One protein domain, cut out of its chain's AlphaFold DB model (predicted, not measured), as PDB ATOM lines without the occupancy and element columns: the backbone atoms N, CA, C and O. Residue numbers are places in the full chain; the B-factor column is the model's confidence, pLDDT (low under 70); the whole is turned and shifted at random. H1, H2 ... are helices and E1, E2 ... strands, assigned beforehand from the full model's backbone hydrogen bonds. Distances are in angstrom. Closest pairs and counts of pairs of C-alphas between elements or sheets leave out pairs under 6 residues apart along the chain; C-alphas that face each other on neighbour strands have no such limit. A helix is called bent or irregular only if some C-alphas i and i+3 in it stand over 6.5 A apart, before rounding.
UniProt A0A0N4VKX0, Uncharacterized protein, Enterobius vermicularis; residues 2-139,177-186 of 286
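This is residues 2 to 139 and 177 to 186 of the 286 residues of an uncharacterized protein of Enterobius vermicularis (UniProt A0A0N4VKX0). A small sheet of four short strands, E2 E1 E3 E4, makes the core of three layers, with helices H2 and H3 over one face and H5 over the other. H1, the longest helix, lies off the sheet on the outskirts, near short H4, and a long link from H1 swings round to H2; residues 36 to 41 of it stick out. The 148 printed residues hold five named helices and four named strands in the order H1 H2 E1 H3 H4 E2 H5 E3 E4; the class is mixed, helices and strands, and the sheet is mixed. The whole is compact, with a radius of gyration of the C-alphas of 14.5 A and spans of 51 by 38 by 28 A.

H1, residues 2 to 18, begins at C-alpha 2 (-19.786, 25.483, 107.130) and is 23.9 A long. H2 is residues 43 to 54, 16.2 A, and E1 residues 59 to 62, 10.0 A. H3, residues 66 to 77, is 16.0 A long, and H4, residues 82 to 87, 10.2 A. H4 is irregular, but only just: C-alphas 83 and 86 are 6.9 A apart. E2 is residues 102 to 104, 7.2 A. H5, residues 107 to 119, is 19.6 A long and irregular, with C-alphas 108 and 111 7.2 A apart. E3 is residues 125 to 128, and E4, residues 133 to 136, ends at C-alpha 136 (-37.059, 37.953, 83.003).

E1 is parallel to E2, with N 103 and O 59 2.9 A apart, and to E3, with N 60 and O 125 2.8 A apart. E3 and E4 form an antiparallel hairpin, with N 126 and O 135 2.8 A apart. H2 is along the strands over E3 and E4, at a height over the sheet of 8.4 A; its Ala 48 and Val 134 have C-alphas 6.1 A apart, the closest to E4. H3, on the same face, only just touches H2, with 3 pairs of C-alphas within 8 A, the closest those of Ile 49 and Leu 76, 6.4 A. H5 is on the opposite face. E1, H3 H4, E2 form a strand-helix-strand unit, two parallel neighbour strands with helices between; E2, H5, E3 form a split one, with E1 between its strands; both crossovers are right-handed. H4 only grazes the sheet with residues 84 to 87; H1 and H4 are close but not clearly touching, the C-alphas of Thr 15 and Cys 87 6.3 A apart. Every O i to N i+4 pair is within hydrogen-bond range in H1, H2 and H3, against 5 of 9 in H5 and 0 of 2 in H4, which has 2 of 3 O i to N i+3 pairs within range.

The C-alphas farthest apart, of Arg 2 and Lys 38, are 50.8 A apart. Residues 140 to 176 are not printed; C-alphas 139 and 177 are 10.0 A apart across the cut. Beyond it, residues 179 to 180 pair antiparallel with 135 to 136 of E4. The links H1 to H2 and H4 to E2 are long. The pLDDT is under 70 at residues 2, 21 to 26 and 91 to 92.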
ATOM      1  N   ARG A   2     -20.994  25.659 107.969       65.38
ATOM      2  CA  ARG A   2     -19.786  25.483 107.130       65.38
ATOM      3  C   ARG A   2     -20.011  25.708 105.620       65.38
ATOM      4  O   ARG A   2     -19.246  26.427 104.995       65.38
ATOM      5  N   THR A   3     -21.104  25.186 105.069       75.31
ATOM      6  CA  THR A   3     -21.423  25.245 103.629       75.31
ATOM      7  C   THR A   3     -21.785  26.643 103.113       75.31
ATOM      8  O   THR A   3     -21.380  27.017 102.017       75.31
ATOM      9  N   GLU A   4     -22.531  27.435 103.886       73.38
ATOM     10  CA  GLU A   4     -22.890  28.813 103.509       73.38
ATOM     11  C   GLU A   4     -21.678  29.749 103.581       73.38
ATOM     12  O   GLU A   4     -21.479  30.588 102.704       73.38
ATOM     13  N   PHE A   5     -20.809  29.548 104.574       82.38
ATOM     14  CA  PHE A   5     -19.556  30.292 104.682       82.38
ATOM     15  C   PHE A   5     -18.600  29.968 103.524       82.38
ATOM     16  O   PHE A   5     -18.035  30.872 102.918       82.38
ATOM     17  N   GLU A   6     -18.478  28.690 103.149       84.19
ATOM     18  CA  GLU A   6     -17.705  28.258 101.976       84.19
ATOM     19  C   GLU A   6     -18.249  28.864 100.669       84.19
ATOM     20  O   GLU A   6     -17.468  29.333  99.839       84.19
ATOM     21  N   ARG A   7     -19.577  28.935 100.498       80.12
ATOM     22  CA  ARG A   7     -20.207  29.608  99.347       80.12
ATOM     23  C   ARG A   7     -19.895  31.097  99.314       80.12
ATOM     24  O   ARG A   7     -19.509  31.610  98.266       80.12
ATOM     25  N   MET A   8     -20.025  31.782 100.449       85.12
ATOM     26  CA  MET A   8     -19.697  33.201 100.559       85.12
ATOM     27  C   MET A   8     -18.229  33.458 100.196       85.12
ATOM     28  O   MET A   8     -17.950  34.301  99.346       85.12
ATOM     29  N   LEU A   9     -17.299  32.690 100.771       87.62
ATOM     30  CA  LEU A   9     -15.873  32.790 100.454       87.62
ATOM     31  C   LEU A   9     -15.583  32.489  98.980       87.62
ATOM     32  O   LEU A   9     -14.776  33.178  98.363       87.62
ATOM     33  N   SER A  10     -16.266  31.503  98.391       86.25
ATOM     34  CA  SER A  10     -16.133  31.191  96.965       86.25
ATOM     35  C   SER A  10     -16.585  32.353  96.080       86.25
ATOM     36  O   SER A  10     -15.939  32.621  95.067       86.25
ATOM     37  N   VAL A  11     -17.681  33.033  96.427       86.88
ATOM     38  CA  VAL A  11     -18.166  34.202  95.679       86.88
ATOM     39  C   VAL A  11     -17.195  35.370  95.832       86.88
ATOM     40  O   VAL A  11     -16.832  35.979  94.828       86.88
ATOM     41  N   LEU A  12     -16.712  35.637  97.049       87.75
ATOM     42  CA  LEU A  12     -15.729  36.693  97.308       87.75
ATOM     43  C   LEU A  12     -14.428  36.457  96.529       87.75
ATOM     44  O   LEU A  12     -13.977  37.339  95.797       87.75
ATOM     45  N   GLY A  13     -13.882  35.240  96.581       87.25
ATOM     46  CA  GLY A  13     -12.699  34.872  95.804       87.25
ATOM     47  C   GLY A  13     -12.923  34.967  94.289       87.25
ATOM     48  O   GLY A  13     -12.003  35.300  93.544       87.25
ATOM     49  N   ALA A  14     -14.149  34.727  93.809       86.56
ATOM     50  CA  ALA A  14     -14.485  34.929  92.404       86.56
ATOM     51  C   ALA A  14     -14.550  36.423  92.036       86.56
ATOM     52  O   ALA A  14     -14.023  36.809  90.992       86.56
ATOM     53  N   THR A  15     -15.123  37.273  92.894       87.38
ATOM     54  CA  THR A  15     -15.149  38.734  92.689       87.38
ATOM     55  C   THR A  15     -13.759  39.356  92.696       87.38
ATOM     56  O   THR A  15     -13.478  40.209  91.859       87.38
ATOM     57  N   GLU A  16     -12.854  38.873  93.545       85.31
ATOM     58  CA  GLU A  16     -11.466  39.346  93.608       85.31
ATOM     59  C   GLU A  16     -10.649  38.986  92.356       85.31
ATOM     60  O   GLU A  16      -9.643  39.618  92.068       85.31
ATOM     61  N   ARG A  17     -11.044  37.962  91.593       82.31
ATOM     62  CA  ARG A  17     -10.244  37.473  90.453       82.31
ATOM     63  C   ARG A  17     -10.863  37.753  89.095       82.31
ATOM     64  O   ARG A  17     -10.144  37.921  88.115       82.31
ATOM     65  N   TYR A  18     -12.190  37.751  89.020       83.69
ATOM     66  CA  TYR A  18     -12.924  37.708  87.753       83.69
ATOM     67  C   TYR A  18     -13.911  38.861  87.577       83.69
ATOM     68  O   TYR A  18     -14.638  38.898  86.583       83.69
ATOM     69  N   SER A  19     -13.944  39.801  88.521       82.62
ATOM     70  CA  SER A  19     -14.718  41.032  88.396       82.62
ATOM     71  C   SER A  19     -14.347  41.812  87.132       82.62
ATOM     72  O   SER A  19     -13.172  41.941  86.782       82.62
ATOM     73  N   ILE A  20     -15.350  42.403  86.478       81.19
ATOM     74  CA  ILE A  20     -15.138  43.314  85.342       81.19
ATOM     75  C   ILE A  20     -14.307  44.538  85.770       81.19
ATOM     76  O   ILE A  20     -13.561  45.080  84.963       81.19
ATOM     77  N   CYS A  21     -14.411  44.968  87.034       68.94
ATOM     78  CA  CYS A  21     -13.710  46.144  87.564       68.94
ATOM     79  C   CYS A  21     -12.178  45.981  87.571       68.94
ATOM     80  O   CYS A  21     -11.460  46.961  87.410       68.94
ATOM     81  N   LEU A  22     -11.683  44.748  87.706       56.31
ATOM     82  CA  LEU A  22     -10.248  44.445  87.790       56.31
ATOM     83  C   LEU A  22      -9.571  44.317  86.425       56.31
ATOM     84  O   LEU A  22      -8.349  44.182  86.340       56.31
ATOM     85  N   ALA A  23     -10.348  44.366  85.342       54.09
ATOM     86  CA  ALA A  23      -9.785  44.471  84.015       54.09
ATOM     87  C   ALA A  23      -9.182  45.876  83.853       54.09
ATOM     88  O   ALA A  23      -9.844  46.811  83.419       54.09
ATOM     89  N   SER A  24      -7.881  45.997  84.128       42.81
ATOM     90  CA  SER A  24      -7.041  47.086  83.605       42.81
ATOM     91  C   SER A  24      -7.104  47.175  82.067       42.81
ATOM     92  O   SER A  24      -6.629  48.143  81.478       42.81
ATOM     93  N   GLU A  25      -7.686  46.169  81.405       53.12
ATOM     94  CA  GLU A  25      -8.136  46.242  80.024       53.12
ATOM     95  C   GLU A  25      -9.478  46.978  79.938       53.12
ATOM     96  O   GLU A  25     -10.534  46.425  80.252       53.12
ATOM     97  N   GLU A  26      -9.449  48.208  79.432       65.31
ATOM     98  CA  GLU A  26     -10.658  48.886  78.981       65.31
ATOM     99  C   GLU A  26     -11.519  47.952  78.108       65.31
ATOM    100  O   GLU A  26     -11.021  47.343  77.156       65.31
ATOM    101  N   LEU A  27     -12.824  47.857  78.393       72.12
ATOM    102  CA  LEU A  27     -13.756  47.038  77.612       72.12
ATOM    103  C   LEU A  27     -13.649  47.371  76.110       72.12
ATOM    104  O   LEU A  27     -13.864  48.506  75.668       72.12
ATOM    105  N   LYS A  28     -13.289  46.356  75.318       81.31
ATOM    106  CA  LYS A  28     -12.977  46.474  73.890       81.31
ATOM    107  C   LYS A  28     -14.247  46.325  73.045       81.31
ATOM    108  O   LYS A  28     -14.772  45.224  72.916       81.31
ATOM    109  N   VAL A  29     -14.707  47.410  72.409       85.31
ATOM    110  CA  VAL A  29     -15.941  47.423  71.583       85.31
ATOM    111  C   VAL A  29     -15.910  46.384  70.456       85.31
ATOM    112  O   VAL A  29     -16.922  45.736  70.209       85.31
ATOM    113  N   HIS A  30     -14.759  46.150  69.819       88.81
ATOM    114  CA  HIS A  30     -14.619  45.156  68.741       88.81
ATOM    115  C   HIS A  30     -14.864  43.704  69.191       88.81
ATOM    116  O   HIS A  30     -15.060  42.825  68.360       88.81
ATOM    117  N   GLN A  31     -14.873  43.436  70.501       91.00
ATOM    118  CA  GLN A  31     -15.192  42.124  71.078       91.00
ATOM    119  C   GLN A  31     -16.660  42.014  71.516       91.00
ATOM    120  O   GLN A  31     -17.007  41.138  72.312       91.00
ATOM    121  N   THR A  32     -17.514  42.921  71.044       94.38
ATOM    122  CA  THR A  32     -18.934  43.001  71.400       94.38
ATOM    123  C   THR A  32     -19.805  42.895  70.157       94.38
ATOM    124  O   THR A  32     -19.336  43.080  69.036       94.38
ATOM    125  N   HIS A  33     -21.095  42.633  70.348       95.69
ATOM    126  CA  HIS A  33     -22.071  42.730  69.270       95.69
ATOM    127  C   HIS A  33     -22.244  44.159  68.769       95.69
ATOM    128  O   HIS A  33     -22.701  44.332  67.655       95.69
ATOM    129  N   LEU A  34     -21.828  45.184  69.519       94.94
ATOM    130  CA  LEU A  34     -21.903  46.579  69.073       94.94
ATOM    131  C   LEU A  34     -20.870  46.924  67.994       94.94
ATOM    132  O   LEU A  34     -20.770  48.089  67.628       94.94
ATOM    133  N   TYR A  35     -20.080  45.964  67.521       94.00
ATOM    134  CA  TYR A  35     -19.240  46.102  66.331       94.00
ATOM    135  C   TYR A  35     -19.814  45.332  65.129       94.00
ATOM    136  O   TYR A  35     -19.270  45.413  64.033       94.00
ATOM    137  N   ASP A  36     -20.906  44.588  65.321       93.81
ATOM    138  CA  ASP A  36     -21.579  43.882  64.236       93.81
ATOM    139  C   ASP A  36     -22.403  44.876  63.394       93.81
ATOM    140  O   ASP A  36     -22.884  45.883  63.927       93.81
ATOM    141  N   PRO A  37     -22.579  44.622  62.086       92.69
ATOM    142  CA  PRO A  37     -23.465  45.426  61.254       92.69
ATOM    143  C   PRO A  37     -24.940  45.129  61.568       92.69
ATOM    144  O   PRO A  37     -25.272  44.047  62.056       92.69
ATOM    145  N   LYS A  38     -25.833  46.055  61.193       94.06
ATOM    146  CA  LYS A  38     -27.299  45.884  61.242       94.06
ATOM    147  C   LYS A  38     -27.834  45.573  62.645       94.06
ATOM    148  O   LYS A  38     -28.650  44.673  62.850       94.06
ATOM    149  N   LEU A  39     -27.392  46.343  63.631       95.94
ATOM    150  CA  LEU A  39     -27.818  46.235  65.022       95.94
ATOM    151  C   LEU A  39     -29.330  46.409  65.195       95.94
ATOM    152  O   LEU A  39     -29.908  45.752  66.062       95.94
ATOM    153  N   HIS A  40     -29.981  47.229  64.366       94.31
ATOM    154  CA  HIS A  40     -31.441  47.386  64.374       94.31
ATOM    155  C   HIS A  40     -32.210  46.083  64.093       94.31
ATOM    156  O   HIS A  40     -33.321  45.916  64.596       94.31
ATOM    157  N   GLU A  41     -31.631  45.146  63.333       96.12
ATOM    158  CA  GLU A  41     -32.240  43.841  63.036       96.12
ATOM    159  C   GLU A  41     -32.021  42.833  64.185       96.12
ATOM    160  O   GLU A  41     -32.726  41.824  64.294       96.12
ATOM    161  N   ASN A  42     -31.074  43.099  65.096       97.44
ATOM    162  CA  ASN A  42     -30.698  42.180  66.168       97.44
ATOM    163  C   ASN A  42     -31.649  42.265  67.376       97.44
ATOM    164  O   ASN A  42     -31.337  42.796  68.450       97.44
ATOM    165  N   LEU A  43     -32.834  41.672  67.219       97.50
ATOM    166  CA  LEU A  43     -33.858  41.647  68.262       97.50
ATOM    167  C   LEU A  43     -33.414  40.893  69.529       97.50
ATOM    168  O   LEU A  43     -33.872  41.216  70.628       97.50
ATOM    169  N   PHE A  44     -32.544  39.886  69.401       98.44
ATOM    170  CA  PHE A  44     -31.980  39.177  70.552       98.44
ATOM    171  C   PHE A  44     -31.150  40.125  71.424       98.44
ATOM    172  O   PHE A  44     -31.394  40.214  72.629       98.44
ATOM    173  N   LEU A  45     -30.253  40.903  70.813       98.44
ATOM    174  CA  LEU A  45     -29.447  41.901  71.510       98.44
ATOM    175  C   LEU A  45     -30.319  42.982  72.160       98.44
ATOM    176  O   LEU A  45     -30.116  43.320  73.327       98.44
ATOM    177  N   ALA A  46     -31.341  43.469  71.450       98.50
ATOM    178  CA  ALA A  46     -32.278  44.446  71.997       98.50
ATOM    179  C   ALA A  46     -32.996  43.913  73.251       98.50
ATOM    180  O   ALA A  46     -33.126  44.614  74.259       98.50
ATOM    181  N   LYS A  47     -33.431  42.645  73.224       98.69
ATOM    182  CA  LYS A  47     -34.032  41.971  74.386       98.69
ATOM    183  C   LYS A  47     -33.026  41.781  75.518       98.69
ATOM    184  O   LYS A  47     -33.408  41.982  76.668       98.69
ATOM    185  N   ALA A  48     -31.782  41.419  75.210       98.75
ATOM    186  CA  ALA A  48     -30.718  41.202  76.188       98.75
ATOM    187  C   ALA A  48     -30.384  42.491  76.955       98.75
ATOM    188  O   ALA A  48     -30.443  42.498  78.183       98.75
ATOM    189  N   ILE A  49     -30.144  43.601  76.246       98.75
ATOM    190  CA  ILE A  49     -29.903  44.920  76.859       98.75
ATOM    191  C   ILE A  49     -31.136  45.369  77.653       98.75
ATOM    192  O   ILE A  49     -31.017  45.808  78.795       98.75
ATOM    193  N   THR A  50     -32.343  45.191  77.100       98.69
ATOM    194  CA  THR A  50     -33.587  45.508  77.822       98.69
ATOM    195  C   THR A  50     -33.699  44.712  79.126       98.69
ATOM    196  O   THR A  50     -34.037  45.276  80.164       98.69
ATOM    197  N   ALA A  51     -33.434  43.405  79.095       98.44
ATOM    198  CA  ALA A  51     -33.525  42.549  80.271       98.44
ATOM    199  C   ALA A  51     -32.478  42.924  81.324       98.44
ATOM    200  O   ALA A  51     -32.819  42.989  82.502       98.44
ATOM    201  N   LEU A  52     -31.248  43.235  80.903       98.44
ATOM    202  CA  LEU A  52     -30.178  43.706  81.778       98.44
ATOM    203  C   LEU A  52     -30.596  44.970  82.549       98.44
ATOM    204  O   LEU A  52     -30.536  44.987  83.775       98.44
ATOM    205  N   LEU A  53     -31.083  45.996  81.845       98.25
ATOM    206  CA  LEU A  53     -31.492  47.261  82.465       98.25
ATOM    207  C   LEU A  53     -32.695  47.077  83.404       98.25
ATOM    208  O   LEU A  53     -32.719  47.602  84.511       98.25
ATOM    209  N   ARG A  54     -33.688  46.273  82.998       97.06
ATOM    210  CA  ARG A  54     -34.884  45.996  83.816       97.06
ATOM    211  C   ARG A  54     -34.596  45.179  85.073       97.06
ATOM    212  O   ARG A  54     -35.367  45.260  86.027       97.06
ATOM    213  N   SER A  55     -33.542  44.367  85.054       97.12
ATOM    214  CA  SER A  55     -33.149  43.491  86.163       97.12
ATOM    215  C   SER A  55     -32.133  44.136  87.108       97.12
ATOM    216  O   SER A  55     -31.556  43.434  87.933       97.12
ATOM    217  N   GLN A  56     -31.875  45.451  86.999       95.56
ATOM    218  CA  GLN A  56     -30.758  46.108  87.695       95.56
ATOM    219  C   GLN A  56     -29.470  45.280  87.587       95.56
ATOM    220  O   GLN A  56     -28.783  45.008  88.577       95.56
ATOM    221  N   PHE A  57     -29.186  44.804  86.376       96.06
ATOM    222  CA  PHE A  57     -28.003  44.016  86.053       96.06
ATOM    223  C   PHE A  57     -27.935  42.627  86.710       96.06
ATOM    224  O   PHE A  57     -26.958  41.935  86.455       96.06
ATOM    225  N   HIS A  58     -28.932  42.175  87.487       97.00
ATOM    226  CA  HIS A  58     -29.023  40.793  87.979       97.00
ATOM    227  C   HIS A  58     -29.347  39.846  86.824       97.00
ATOM    228  O   HIS A  58     -30.497  39.487  86.563       97.00
ATOM    229  N   CYS A  59     -28.312  39.474  86.084       97.12
ATOM    230  CA  CYS A  59     -28.445  38.852  84.787       97.12
ATOM    231  C   CYS A  59     -27.524  37.645  84.680       97.12
ATOM    232  O   CYS A  59     -26.320  37.718  84.914       97.12
ATOM    233  N   VAL A  60     -28.122  36.529  84.292       96.81
ATOM    234  CA  VAL A  60     -27.456  35.255  84.097       96.81
ATOM    235  C   VAL A  60     -27.355  34.986  82.604       96.81
ATOM    236  O   VAL A  60     -28.372  34.949  81.911       96.81
ATOM    237  N   ILE A  61     -26.142  34.754  82.119       97.25
ATOM    238  CA  ILE A  61     -25.886  34.307  80.752       97.25
ATOM    239  C   ILE A  61     -25.555  32.817  80.779       97.25
ATOM    240  O   ILE A  61     -24.699  32.374  81.545       97.25
ATOM    241  N   VAL A  62     -26.219  32.061  79.913       95.56
ATOM    242  CA  VAL A  62     -25.993  30.631  79.710       95.56
ATOM    243  C   VAL A  62     -25.770  30.374  78.229       95.56
ATOM    244  O   VAL A  62     -26.487  30.904  77.382       95.56
ATOM    245  N   GLY A  63     -24.788  29.539  77.923       93.81
ATOM    246  CA  GLY A  63     -24.597  28.996  76.591       93.81
ATOM    247  C   GLY A  63     -23.429  28.021  76.557       93.81
ATOM    248  O   GLY A  63     -22.557  28.064  77.428       93.81
ATOM    249  N   ASP A  64     -23.424  27.161  75.551       91.31
ATOM    250  CA  ASP A  64     -22.412  26.124  75.373       91.31
ATOM    251  C   ASP A  64     -21.225  26.670  74.551       91.31
ATOM    252  O   ASP A  64     -20.063  26.335  74.804       91.31
ATOM    253  N   GLU A  65     -21.478  27.600  73.619       92.38
ATOM    254  CA  GLU A  65     -20.418  28.225  72.825       92.38
ATOM    255  C   GLU A  65     -19.749  29.398  73.566       92.38
ATOM    256  O   GLU A  65     -20.219  30.542  73.568       92.38
ATOM    257  N   ARG A  66     -18.561  29.140  74.133       91.19
ATOM    258  CA  ARG A  66     -17.781  30.132  74.899       91.19
ATOM    259  C   ARG A  66     -17.577  31.459  74.163       91.19
ATOM    260  O   ARG A  66     -17.587  32.508  74.808       91.19
ATOM    261  N   ARG A  67     -17.365  31.438  72.841       92.50
ATOM    262  CA  ARG A  67     -17.146  32.656  72.041       92.50
ATOM    263  C   ARG A  67     -18.387  33.549  72.036       92.50
ATOM    264  O   ARG A  67     -18.265  34.734  72.340       92.50
ATOM    265  N   MET A  68     -19.564  32.978  71.789       94.25
ATOM    266  CA  MET A  68     -20.831  33.717  71.772       94.25
ATOM    267  C   MET A  68     -21.214  34.215  73.165       94.25
ATOM    268  O   MET A  68     -21.543  35.389  73.333       94.25
ATOM    269  N   VAL A  69     -21.059  33.366  74.187       94.50
ATOM    270  CA  VAL A  69     -21.281  33.736  75.596       94.50
ATOM    271  C   VAL A  69     -20.369  34.886  76.029       94.50
ATOM    272  O   VAL A  69     -20.813  35.842  76.663       94.50
ATOM    273  N   THR A  70     -19.091  34.841  75.649       92.88
ATOM    274  CA  THR A  70     -18.143  35.915  75.971       92.88
ATOM    275  C   THR A  70     -18.488  37.202  75.220       92.88
ATOM    276  O   THR A  70     -18.423  38.281  75.805       92.88
ATOM    277  N   LYS A  71     -18.905  37.109  73.951       94.69
ATOM    278  CA  LYS A  71     -19.294  38.273  73.145       94.69
ATOM    279  C   LYS A  71     -20.525  38.975  73.721       94.69
ATOM    280  O   LYS A  71     -20.502  40.199  73.872       94.69
ATOM    281  N   ILE A  72     -21.570  38.236  74.111       96.62
ATOM    282  CA  ILE A  72     -22.748  38.840  74.755       96.62
ATOM    283  C   ILE A  72     -22.395  39.412  76.131       96.62
ATOM    284  O   ILE A  72     -22.802  40.529  76.437       96.62
ATOM    285  N   PHE A  73     -21.566  38.724  76.922       95.19
ATOM    286  CA  PHE A  73     -21.115  39.224  78.221       95.19
ATOM    287  C   PHE A  73     -20.364  40.549  78.084       95.19
ATOM    288  O   PHE A  73     -20.727  41.531  78.732       95.19
ATOM    289  N   ASN A  74     -19.369  40.613  77.195       93.44
ATOM    290  CA  ASN A  74     -18.613  41.837  76.926       93.44
ATOM    291  C   ASN A  74     -19.531  42.965  76.434       93.44
ATOM    292  O   ASN A  74     -19.341  44.119  76.804       93.44
ATOM    293  N   THR A  75     -20.547  42.627  75.634       96.12
ATOM    294  CA  THR A  75     -21.545  43.593  75.162       96.12
ATOM    295  C   THR A  75     -22.345  44.185  76.316       96.12
ATOM    296  O   THR A  75     -22.426  45.401  76.446       96.12
ATOM    297  N   LEU A  76     -22.918  43.337  77.174       96.88
ATOM    298  CA  LEU A  76     -23.744  43.772  78.301       96.88
ATOM    299  C   LEU A  76     -22.928  44.495  79.376       96.88
ATOM    300  O   LEU A  76     -23.434  45.421  79.997       96.88
ATOM    301  N   SER A  77     -21.651  44.141  79.531       94.12
ATOM    302  CA  SER A  77     -20.720  44.799  80.457       94.12
ATOM    303  C   SER A  77     -20.582  46.304  80.198       94.12
ATOM    304  O   SER A  77     -20.369  47.065  81.138       94.12
ATOM    305  N   LEU A  78     -20.748  46.750  78.946       93.88
ATOM    306  CA  LEU A  78     -20.718  48.174  78.582       93.88
ATOM    307  C   LEU A  78     -21.916  48.969  79.122       93.88
ATOM    308  O   LEU A  78     -21.848  50.193  79.188       93.88
ATOM    309  N   PHE A  79     -22.992  48.285  79.513       95.81
ATOM    310  CA  PHE A  79     -24.201  48.883  80.082       95.81
ATOM    311  C   PHE A  79     -24.267  48.752  81.609       95.81
ATOM    312  O   PHE A  79     -25.234  49.211  82.209       95.81
ATOM    313  N   VAL A  80     -23.266  48.125  82.240       93.88
ATOM    314  CA  VAL A  80     -23.176  48.007  83.701       93.88
ATOM    315  C   VAL A  80     -22.441  49.237  84.262       93.88
ATOM    316  O   VAL A  80     -21.285  49.472  83.869       93.88
ATOM    317  N   PRO A  81     -23.068  50.004  85.179       90.25
ATOM    318  CA  PRO A  81     -22.442  51.126  85.874       90.25
ATOM    319  C   PRO A  81     -21.185  50.707  86.634       90.25
ATOM    320  O   PRO A  81     -21.094  49.570  87.107       90.25
ATOM    321  N   ASP A  82     -20.227  51.622  86.768       87.31
ATOM    322  CA  ASP A  82     -18.910  51.343  87.352       87.31
ATOM    323  C   ASP A  82     -19.032  50.753  88.768       87.31
ATOM    324  O   ASP A  82     -18.412  49.734  89.079       87.31
ATOM    325  N   GLU A  83     -19.935  51.296  89.586       88.06
ATOM    326  CA  GLU A  83     -20.210  50.851  90.953       88.06
ATOM    327  C   GLU A  83     -20.838  49.451  91.051       88.06
ATOM    328  O   GLU A  83     -20.870  48.865  92.129       88.06
ATOM    329  N   SER A  84     -21.334  48.892  89.943       88.69
ATOM    330  CA  SER A  84     -21.925  47.544  89.876       88.69
ATOM    331  C   SER A  84     -21.005  46.511  89.211       88.69
ATOM    332  O   SER A  84     -21.320  45.314  89.189       88.69
ATOM    333  N   ARG A  85     -19.851  46.935  88.674       89.06
ATOM    334  CA  ARG A  85     -18.919  46.041  87.964       89.06
ATOM    335  C   ARG A  85     -18.184  45.071  88.881       89.06
ATOM    336  O   ARG A  85     -17.831  43.991  88.420       89.06
ATOM    337  N   TRP A  86     -17.991  45.413  90.156       87.62
ATOM    338  CA  TRP A  86     -17.319  44.536  91.123       87.62
ATOM    339  C   TRP A  86     -18.104  43.249  91.427       87.62
ATOM    340  O   TRP A  86     -17.508  42.200  91.651       87.62
ATOM    341  N   CYS A  87     -19.436  43.308  91.324       88.25
ATOM    342  CA  CYS A  87     -20.338  42.157  91.442       88.25
ATOM    343  C   CYS A  87     -20.629  41.455  90.111       88.25
ATOM    344  O   CYS A  87     -21.565  40.657  90.036       88.25
ATOM    345  N   SER A  88     -19.916  41.790  89.039       90.12
ATOM    346  CA  SER A  88     -20.162  41.241  87.708       90.12
ATOM    347  C   SER A  88     -18.959  40.416  87.278       90.12
ATOM    348  O   SER A  88     -17.845  40.933  87.239       90.12
ATOM    349  N   LEU A  89     -19.163  39.134  86.981       88.12
ATOM    350  CA  LEU A  89     -18.077  38.166  86.840       88.12
ATOM    351  C   LEU A  89     -17.902  37.697  85.405       88.12
ATOM    352  O   LEU A  89     -18.790  37.076  84.814       88.12
ATOM    353  N   LYS A  90     -16.705  37.946  84.872       80.19
ATOM    354  CA  LYS A  90     -16.252  37.405  83.594       80.19
ATOM    355  C   LYS A  90     -16.035  35.898  83.724       80.19
ATOM    356  O   LYS A  90     -15.640  35.413  84.778       80.19
ATOM    357  N   GLY A  91     -16.292  35.180  82.628       69.00
ATOM    358  CA  GLY A  91     -16.352  33.718  82.531       69.00
ATOM    359  C   GLY A  91     -15.376  32.955  83.429       69.00
ATOM    360  O   GLY A  91     -14.246  32.667  83.033       69.00
ATOM    361  N   CYS A  92     -15.874  32.575  84.604       68.00
ATOM    362  CA  CYS A  92     -15.217  31.731  85.585       68.00
ATOM    363  C   CYS A  92     -16.153  30.578  85.957       68.00
ATOM    364  O   CYS A  92     -17.377  30.685  85.860       68.00
ATOM    365  N   LYS A  93     -15.577  29.442  86.354       71.62
ATOM    366  CA  LYS A  93     -16.367  28.338  86.898       71.62
ATOM    367  C   LYS A  93     -16.791  28.722  88.313       71.62
ATOM    368  O   LYS A  93     -16.017  28.555  89.248       71.62
ATOM    369  N   HIS A  94     -18.002  29.241  88.445       81.94
ATOM    370  CA  HIS A  94     -18.650  29.459  89.732       81.94
ATOM    371  C   HIS A  94     -20.087  28.937  89.708       81.94
ATOM    372  O   HIS A  94     -20.694  28.794  88.641       81.94
ATOM    373  N   VAL A  95     -20.610  28.665  90.898       87.44
ATOM    374  CA  VAL A  95     -22.023  28.356  91.121       87.44
ATOM    375  C   VAL A  95     -22.820  29.657  91.059       87.44
ATOM    376  O   VAL A  95     -22.310  30.714  91.436       87.44
ATOM    377  N   TYR A  96     -24.067  29.581  90.589       92.12
ATOM    378  CA  TYR A  96     -24.965  30.733  90.584       92.12
ATOM    379  C   TYR A  96     -25.044  31.395  91.969       92.12
ATOM    380  O   TYR A  96     -25.233  30.715  92.980       92.12
ATOM    381  N   SER A  97     -24.971  32.727  91.998       92.62
ATOM    382  CA  SER A  97     -25.186  33.519  93.210       92.62
ATOM    383  C   SER A  97     -26.245  34.601  92.979       92.62
ATOM    384  O   SER A  97     -26.103  35.395  92.043       92.62
ATOM    385  N   PRO A  98     -27.280  34.706  93.838       93.00
ATOM    386  CA  PRO A  98     -28.303  35.749  93.725       93.00
ATOM    387  C   PRO A  98     -27.779  37.156  94.049       93.00
ATOM    388  O   PRO A  98     -28.445  38.146  93.753       93.00
ATOM    389  N   TYR A  99     -26.588  37.256  94.646       91.12
ATOM    390  CA  TYR A  99     -25.973  38.522  95.052       91.12
ATOM    391  C   TYR A  99     -25.075  39.128  93.972       91.12
ATOM    392  O   TYR A  99     -24.722  40.306  94.043       91.12
ATOM    393  N   LEU A 100     -24.722  38.337  92.958       93.19
ATOM    394  CA  LEU A 100     -23.997  38.825  91.795       93.19
ATOM    395  C   LEU A 100     -24.955  39.484  90.802       93.19
ATOM    396  O   LEU A 100     -26.146  39.167  90.723       93.19
ATOM    397  N   ARG A 101     -24.402  40.423  90.037       94.25
ATOM    398  CA  ARG A 101     -25.099  41.156  88.985       94.25
ATOM    399  C   ARG A 101     -24.990  40.355  87.687       94.25
ATOM    400  O   ARG A 101     -25.689  39.354  87.533       94.25
ATOM    401  N   LEU A 102     -24.113  40.759  86.769       95.44
ATOM    402  CA  LEU A 102     -23.927  40.077  85.493       95.44
ATOM    403  C   LEU A 102     -22.982  38.885  85.670       95.44
ATOM    404  O   LEU A 102     -21.821  39.067  86.023       95.44
ATOM    405  N   GLN A 103     -23.458  37.670  85.410       94.56
ATOM    406  CA  GLN A 103     -22.683  36.446  85.617       94.56
ATOM    407  C   GLN A 103     -22.918  35.421  84.503       94.56
ATOM    408  O   GLN A 103     -24.020  35.306  83.963       94.56
ATOM    409  N   ILE A 104     -21.878  34.656  84.171       94.12
ATOM    410  CA  ILE A 104     -21.966  33.500  83.270       94.12
ATOM    411  C   ILE A 104     -22.028  32.237  84.126       94.12
ATOM    412  O   ILE A 104     -21.164  32.042  84.978       94.12
ATOM    413  N   ILE A 105     -23.007  31.363  83.887       92.56
ATOM    414  CA  ILE A 105     -23.115  30.070  84.583       92.56
ATOM    415  C   ILE A 105     -23.242  28.914  83.591       92.56
ATOM    416  O   ILE A 105     -23.639  29.096  82.438       92.56
ATOM    417  N   ASN A 106     -22.959  27.702  84.067       91.12
ATOM    418  CA  ASN A 106     -23.237  26.492  83.303       91.12
ATOM    419  C   ASN A 106     -24.745  26.247  83.205       91.12
ATOM    420  O   ASN A 106     -25.498  26.504  84.143       91.12
ATOM    421  N   ARG A 107     -25.184  25.648  82.096       91.81
ATOM    422  CA  ARG A 107     -26.591  25.280  81.876       91.81
ATOM    423  C   ARG A 107     -27.149  24.360  82.973       91.81
ATOM    424  O   ARG A 107     -28.329  24.462  83.298       91.81
ATOM    425  N   SER A 108     -26.303  23.523  83.582       92.00
ATOM    426  CA  SER A 108     -26.645  22.661  84.726       92.00
ATOM    427  C   SER A 108     -27.117  23.429  85.964       92.00
ATOM    428  O   SER A 108     -27.843  22.873  86.778       92.00
ATOM    429  N   GLU A 109     -26.744  24.704  86.093       91.69
ATOM    430  CA  GLU A 109     -27.087  25.564  87.227       91.69
ATOM    431  C   GLU A 109     -28.454  26.251  87.058       91.69
ATOM    432  O   GLU A 109     -28.949  26.884  87.988       91.69
ATOM    433  N   LEU A 110     -29.112  26.130  85.896       92.88
ATOM    434  CA  LEU A 110     -30.424  26.747  85.660       92.88
ATOM    435  C   LEU A 110     -31.488  26.374  86.711       92.88
ATOM    436  O   LEU A 110     -32.206  27.277  87.142       92.88
ATOM    437  N   PRO A 111     -31.614  25.114  87.181       93.81
ATOM    438  CA  PRO A 111     -32.532  24.789  88.271       93.81
ATOM    439  C   PRO A 111     -32.241  25.593  89.543       93.81
ATOM    440  O   PRO A 111     -33.176  26.085  90.177       93.81
ATOM    441  N   LEU A 112     -30.957  25.792  89.867       92.94
ATOM    442  CA  LEU A 112     -30.536  26.590  91.013       92.94
ATOM    443  C   LEU A 112     -30.903  28.066  90.830       92.94
ATOM    444  O   LEU A 112     -31.391  28.678  91.775       92.94
ATOM    445  N   VAL A 113     -30.768  28.624  89.621       94.94
ATOM    446  CA  VAL A 113     -31.232  29.991  89.309       94.94
ATOM    447  C   VAL A 113     -32.717  30.158  89.628       94.94
ATOM    448  O   VAL A 113     -33.106  31.144  90.247       94.94
ATOM    449  N   ILE A 114     -33.556  29.190  89.248       94.19
ATOM    450  CA  ILE A 114     -35.006  29.259  89.483       94.19
ATOM    451  C   ILE A 114     -35.351  29.229  90.976       94.19
ATOM    452  O   ILE A 114     -36.287  29.912  91.400       94.19
ATOM    453  N   THR A 115     -34.624  28.443  91.772       92.19
ATOM    454  CA  THR A 115     -34.916  28.262  93.203       92.19
ATOM    455  C   THR A 115     -34.237  29.284  94.109       92.19
ATOM    456  O   THR A 115     -34.834  29.688  95.102       92.19
ATOM    457  N   ALA A 116     -32.995  29.667  93.806       92.44
ATOM    458  CA  ALA A 116     -32.187  30.581  94.613       92.44
ATOM    459  C   ALA A 116     -32.288  32.028  94.122       92.44
ATOM    460  O   ALA A 116     -32.057  32.952  94.893       92.44
ATOM    461  N   GLY A 117     -32.686  32.260  92.867       94.69
ATOM    462  CA  GLY A 117     -32.836  33.615  92.339       94.69
ATOM    463  C   GLY A 117     -33.966  34.417  92.977       94.69
ATOM    464  O   GLY A 117     -33.989  35.637  92.847       94.69
ATOM    465  N   VAL A 118     -34.861  33.758  93.718       94.19
ATOM    466  CA  VAL A 118     -35.832  34.407  94.611       94.19
ATOM    467  C   VAL A 118     -35.138  35.283  95.663       94.19
ATOM    468  O   VAL A 118     -35.652  36.344  96.002       94.19
ATOM    469  N   GLU A 119     -33.943  34.897  96.120       93.50
ATOM    470  CA  GLU A 119     -33.185  35.658  97.121       93.50
ATOM    471  C   GLU A 119     -32.539  36.929  96.561       93.50
ATOM    472  O   GLU A 119     -32.121  37.805  97.328       93.50
ATOM    473  N   SER A 120     -32.499  37.081  95.233       94.75
ATOM    474  CA  SER A 120     -32.008  38.299  94.588       94.75
ATOM    475  C   SER A 120     -32.754  39.524  95.117       94.75
ATOM    476  O   SER A 120     -33.954  39.475  95.404       94.75
ATOM    477  N   HIS A 121     -32.045  40.642  95.266       92.31
ATOM    478  CA  HIS A 121     -32.647  41.898  95.717       92.31
ATOM    479  C   HIS A 121     -33.662  42.448  94.703       92.31
ATOM    480  O   HIS A 121     -34.660  43.051  95.087       92.31
ATOM    481  N   TRP A 122     -33.442  42.176  93.419       95.88
ATOM    482  CA  TRP A 122     -34.282  42.634  92.319       95.88
ATOM    483  C   TRP A 122     -34.661  41.462  91.394       95.88
ATOM    484  O   TRP A 122     -33.947  40.450  91.383       95.88
ATOM    485  N   PRO A 123     -35.743  41.569  90.594       96.38
ATOM    486  CA  PRO A 123     -36.021  40.639  89.503       96.38
ATOM    487  C   PRO A 123     -34.793  40.323  88.649       96.38
ATOM    488  O   PRO A 123     -34.028  41.219  88.302       96.38
ATOM    489  N   ILE A 124     -34.642  39.058  88.266       97.56
ATOM    490  CA  ILE A 124     -33.476  38.575  87.526       97.56
ATOM    491  C   ILE A 124     -33.793  38.366  86.046       97.56
ATOM    492  O   ILE A 124     -34.938  38.109  85.666       97.56
ATOM    493  N   ALA A 125     -32.763  38.404  85.210       98.25
ATOM    494  CA  ALA A 125     -32.828  38.033  83.804       98.25
ATOM    495  C   ALA A 125     -32.018  36.761  83.520       98.25
ATOM    496  O   ALA A 125     -30.949  36.557  84.089       98.25
ATOM    497  N   VAL A 126     -32.507  35.935  82.595       98.25
ATOM    498  CA  VAL A 126     -31.805  34.759  82.065       98.25
ATOM    499  C   VAL A 126     -31.694  34.902  80.552       98.25
ATOM    500  O   VAL A 126     -32.705  35.049  79.863       98.25
ATOM    501  N   ILE A 127     -30.467  34.868  80.046       98.50
ATOM    502  CA  ILE A 127     -30.123  34.991  78.631       98.50
ATOM    503  C   ILE A 127     -29.502  33.666  78.192       98.50
ATOM    504  O   ILE A 127     -28.362  33.367  78.537       98.50
ATOM    505  N   ASP A 128     -30.262  32.875  77.438       97.62
ATOM    506  CA  ASP A 128     -29.784  31.654  76.787       97.62
ATOM    507  C   ASP A 128     -29.305  32.025  75.380       97.62
ATOM    508  O   ASP A 128     -30.109  32.366  74.507       97.62
ATOM    509  N   VAL A 129     -27.985  32.023  75.198       97.12
ATOM    510  CA  VAL A 129     -27.324  32.457  73.962       97.12
ATOM    511  C   VAL A 129     -27.571  31.462  72.838       97.12
ATOM    512  O   VAL A 129     -27.918  31.877  71.735       97.12
ATOM    513  N   ASP A 130     -27.485  30.165  73.132       94.69
ATOM    514  CA  ASP A 130     -27.650  29.111  72.127       94.69
ATOM    515  C   ASP A 130     -29.079  29.104  71.571       94.69
ATOM    516  O   ASP A 130     -29.297  28.944  70.373       94.69
ATOM    517  N   LYS A 131     -30.075  29.329  72.441       95.56
ATOM    518  CA  LYS A 131     -31.495  29.383  72.050       95.56
ATOM    519  C   LYS A 131     -31.964  30.772  71.619       95.56
ATOM    520  O   LYS A 131     -33.146  30.933  71.313       95.56
ATOM    521  N   GLN A 132     -31.088  31.778  71.669       97.00
ATOM    522  CA  GLN A 132     -31.428  33.196  71.511       97.00
ATOM    523  C   GLN A 132     -32.677  33.610  72.315       97.00
ATOM    524  O   GLN A 132     -33.544  34.368  71.860       97.00
ATOM    525  N   LEU A 133     -32.792  33.086  73.536       97.75
ATOM    526  CA  LEU A 133     -33.946  33.284  74.401       97.75
ATOM    527  C   LEU A 133     -33.568  34.206  75.554       97.75
ATOM    528  O   LEU A 133     -32.631  33.947  76.299       97.75
ATOM    529  N   VAL A 134     -34.352  35.265  75.733       98.56
ATOM    530  CA  VAL A 134     -34.200  36.184  76.859       98.56
ATOM    531  C   VAL A 134     -35.457  36.132  77.703       98.56
ATOM    532  O   VAL A 134     -36.557  36.405  77.212       98.56
ATOM    533  N   CYS A 135     -35.288  35.813  78.977       98.12
ATOM    534  CA  CYS A 135     -36.349  35.739  79.965       98.12
ATOM    535  C   CYS A 135     -36.065  36.680  81.135       98.12
ATOM    536  O   CYS A 135     -34.915  36.938  81.475       98.12
ATOM    537  N   ILE A 136     -37.122  37.176  81.765       97.06
ATOM    538  CA  ILE A 136     -37.059  37.953  83.003       97.06
ATOM    539  C   ILE A 136     -38.006  37.328  84.023       97.06
ATOM    540  O   ILE A 136     -39.054  36.791  83.641       97.06
ATOM    541  N   SER A 137     -37.640  37.372  85.301       95.75
ATOM    542  CA  SER A 137     -38.549  36.988  86.372       95.75
ATOM    543  C   SER A 137     -39.692  38.000  86.518       95.75
ATOM    544  O   SER A 137     -39.797  38.992  85.787       95.75
ATOM    545  N   SER A 138     -40.620  37.712  87.427       91.50
ATOM    546  CA  SER A 138     -41.765  38.577  87.694       91.50
ATOM    547  C   SER A 138     -41.364  40.015  88.045       91.50
ATOM    548  O   SER A 138     -40.247  40.267  88.479       91.50
ATOM    549  N   ASN A 139     -42.296  40.964  87.904       91.44
ATOM    550  CA  ASN A 139     -42.058  42.351  88.312       91.44
ATOM    551  C   ASN A 139     -41.659  42.468  89.796       91.44
ATOM    552  O   ASN A 139     -41.863  41.540  90.581       91.44
ATOM    553  N   GLU A 177     -40.965  32.539  88.361       90.88
ATOM    554  CA  GLU A 177     -41.623  32.452  87.062       90.88
ATOM    555  C   GLU A 177     -40.843  33.276  86.040       90.88
ATOM    556  O   GLU A 177     -40.797  34.504  86.130       90.88
ATOM    557  N   LEU A 178     -40.270  32.609  85.040       94.56
ATOM    558  CA  LEU A 178     -39.594  33.269  83.930       94.56
ATOM    559  C   LEU A 178     -40.562  33.532  82.775       94.56
ATOM    560  O   LEU A 178     -41.274  32.640  82.318       94.56
ATOM    561  N   ARG A 179     -40.559  34.764  82.262       95.38
ATOM    562  CA  ARG A 179     -41.353  35.176  81.097       95.38
ATOM    563  C   ARG A 179     -40.448  35.733  80.012       95.38
ATOM    564  O   ARG A 179     -39.469  36.413  80.310       95.38
ATOM    565  N   LYS A 180     -40.804  35.496  78.746       96.88
ATOM    566  CA  LYS A 180     -40.063  36.030  77.594       96.88
ATOM    567  C   LYS A 180     -39.980  37.559  77.673       96.88
ATOM    568  O   LYS A 180     -41.002  38.239  77.796       96.88
ATOM    569  N   CYS A 181     -38.769  38.094  77.574       96.75
ATOM    570  CA  CYS A 181     -38.526  39.527  77.536       96.75
ATOM    571  C   CYS A 181     -38.928  40.095  76.167       96.75
ATOM    572  O   CYS A 181     -38.610  39.534  75.113       96.75
ATOM    573  N   ARG A 182     -39.623  41.233  76.188       95.31
ATOM    574  CA  ARG A 182     -39.882  42.054  75.001       95.31
ATOM    575  C   ARG A 182     -38.827  43.152  74.945       95.31
ATOM    576  O   ARG A 182     -38.501  43.719  75.985       95.31
ATOM    577  N   ALA A 183     -38.318  43.443  73.751       96.38
ATOM    578  CA  ALA A 183     -37.402  44.559  73.564       96.38
ATOM    579  C   ALA A 183     -38.119  45.879  73.877       96.38
ATOM    580  O   ALA A 183     -39.284  46.058  73.515       96.38
ATOM    581  N   SER A 184     -37.434  46.785  74.568       97.19
ATOM    582  CA  SER A 184     -37.921  48.146  74.757       97.19
ATOM    583  C   SER A 184     -37.686  48.948  73.483       97.19
ATOM    584  O   SER A 184     -36.590  48.885  72.929       97.19
ATOM    585  N   GLY A 185     -38.676  49.742  73.057       97.00
ATOM    586  CA  GLY A 185     -38.519  50.663  71.923       97.00
ATOM    587  C   GLY A 185     -37.306  51.582  72.095       97.00
ATOM    588  O   GLY A 185     -36.516  51.721  71.175       97.00
ATOM    589  N   LEU A 186     -37.052  52.050  73.325       97.12
ATOM    590  CA  LEU A 186     -35.874  52.853  73.666       97.12
ATOM    591  C   LEU A 186     -34.546  52.162  73.285       97.12
ATOM    592  O   LEU A 186     -33.619  52.816  72.815       97.12
TER     593      LEU A 186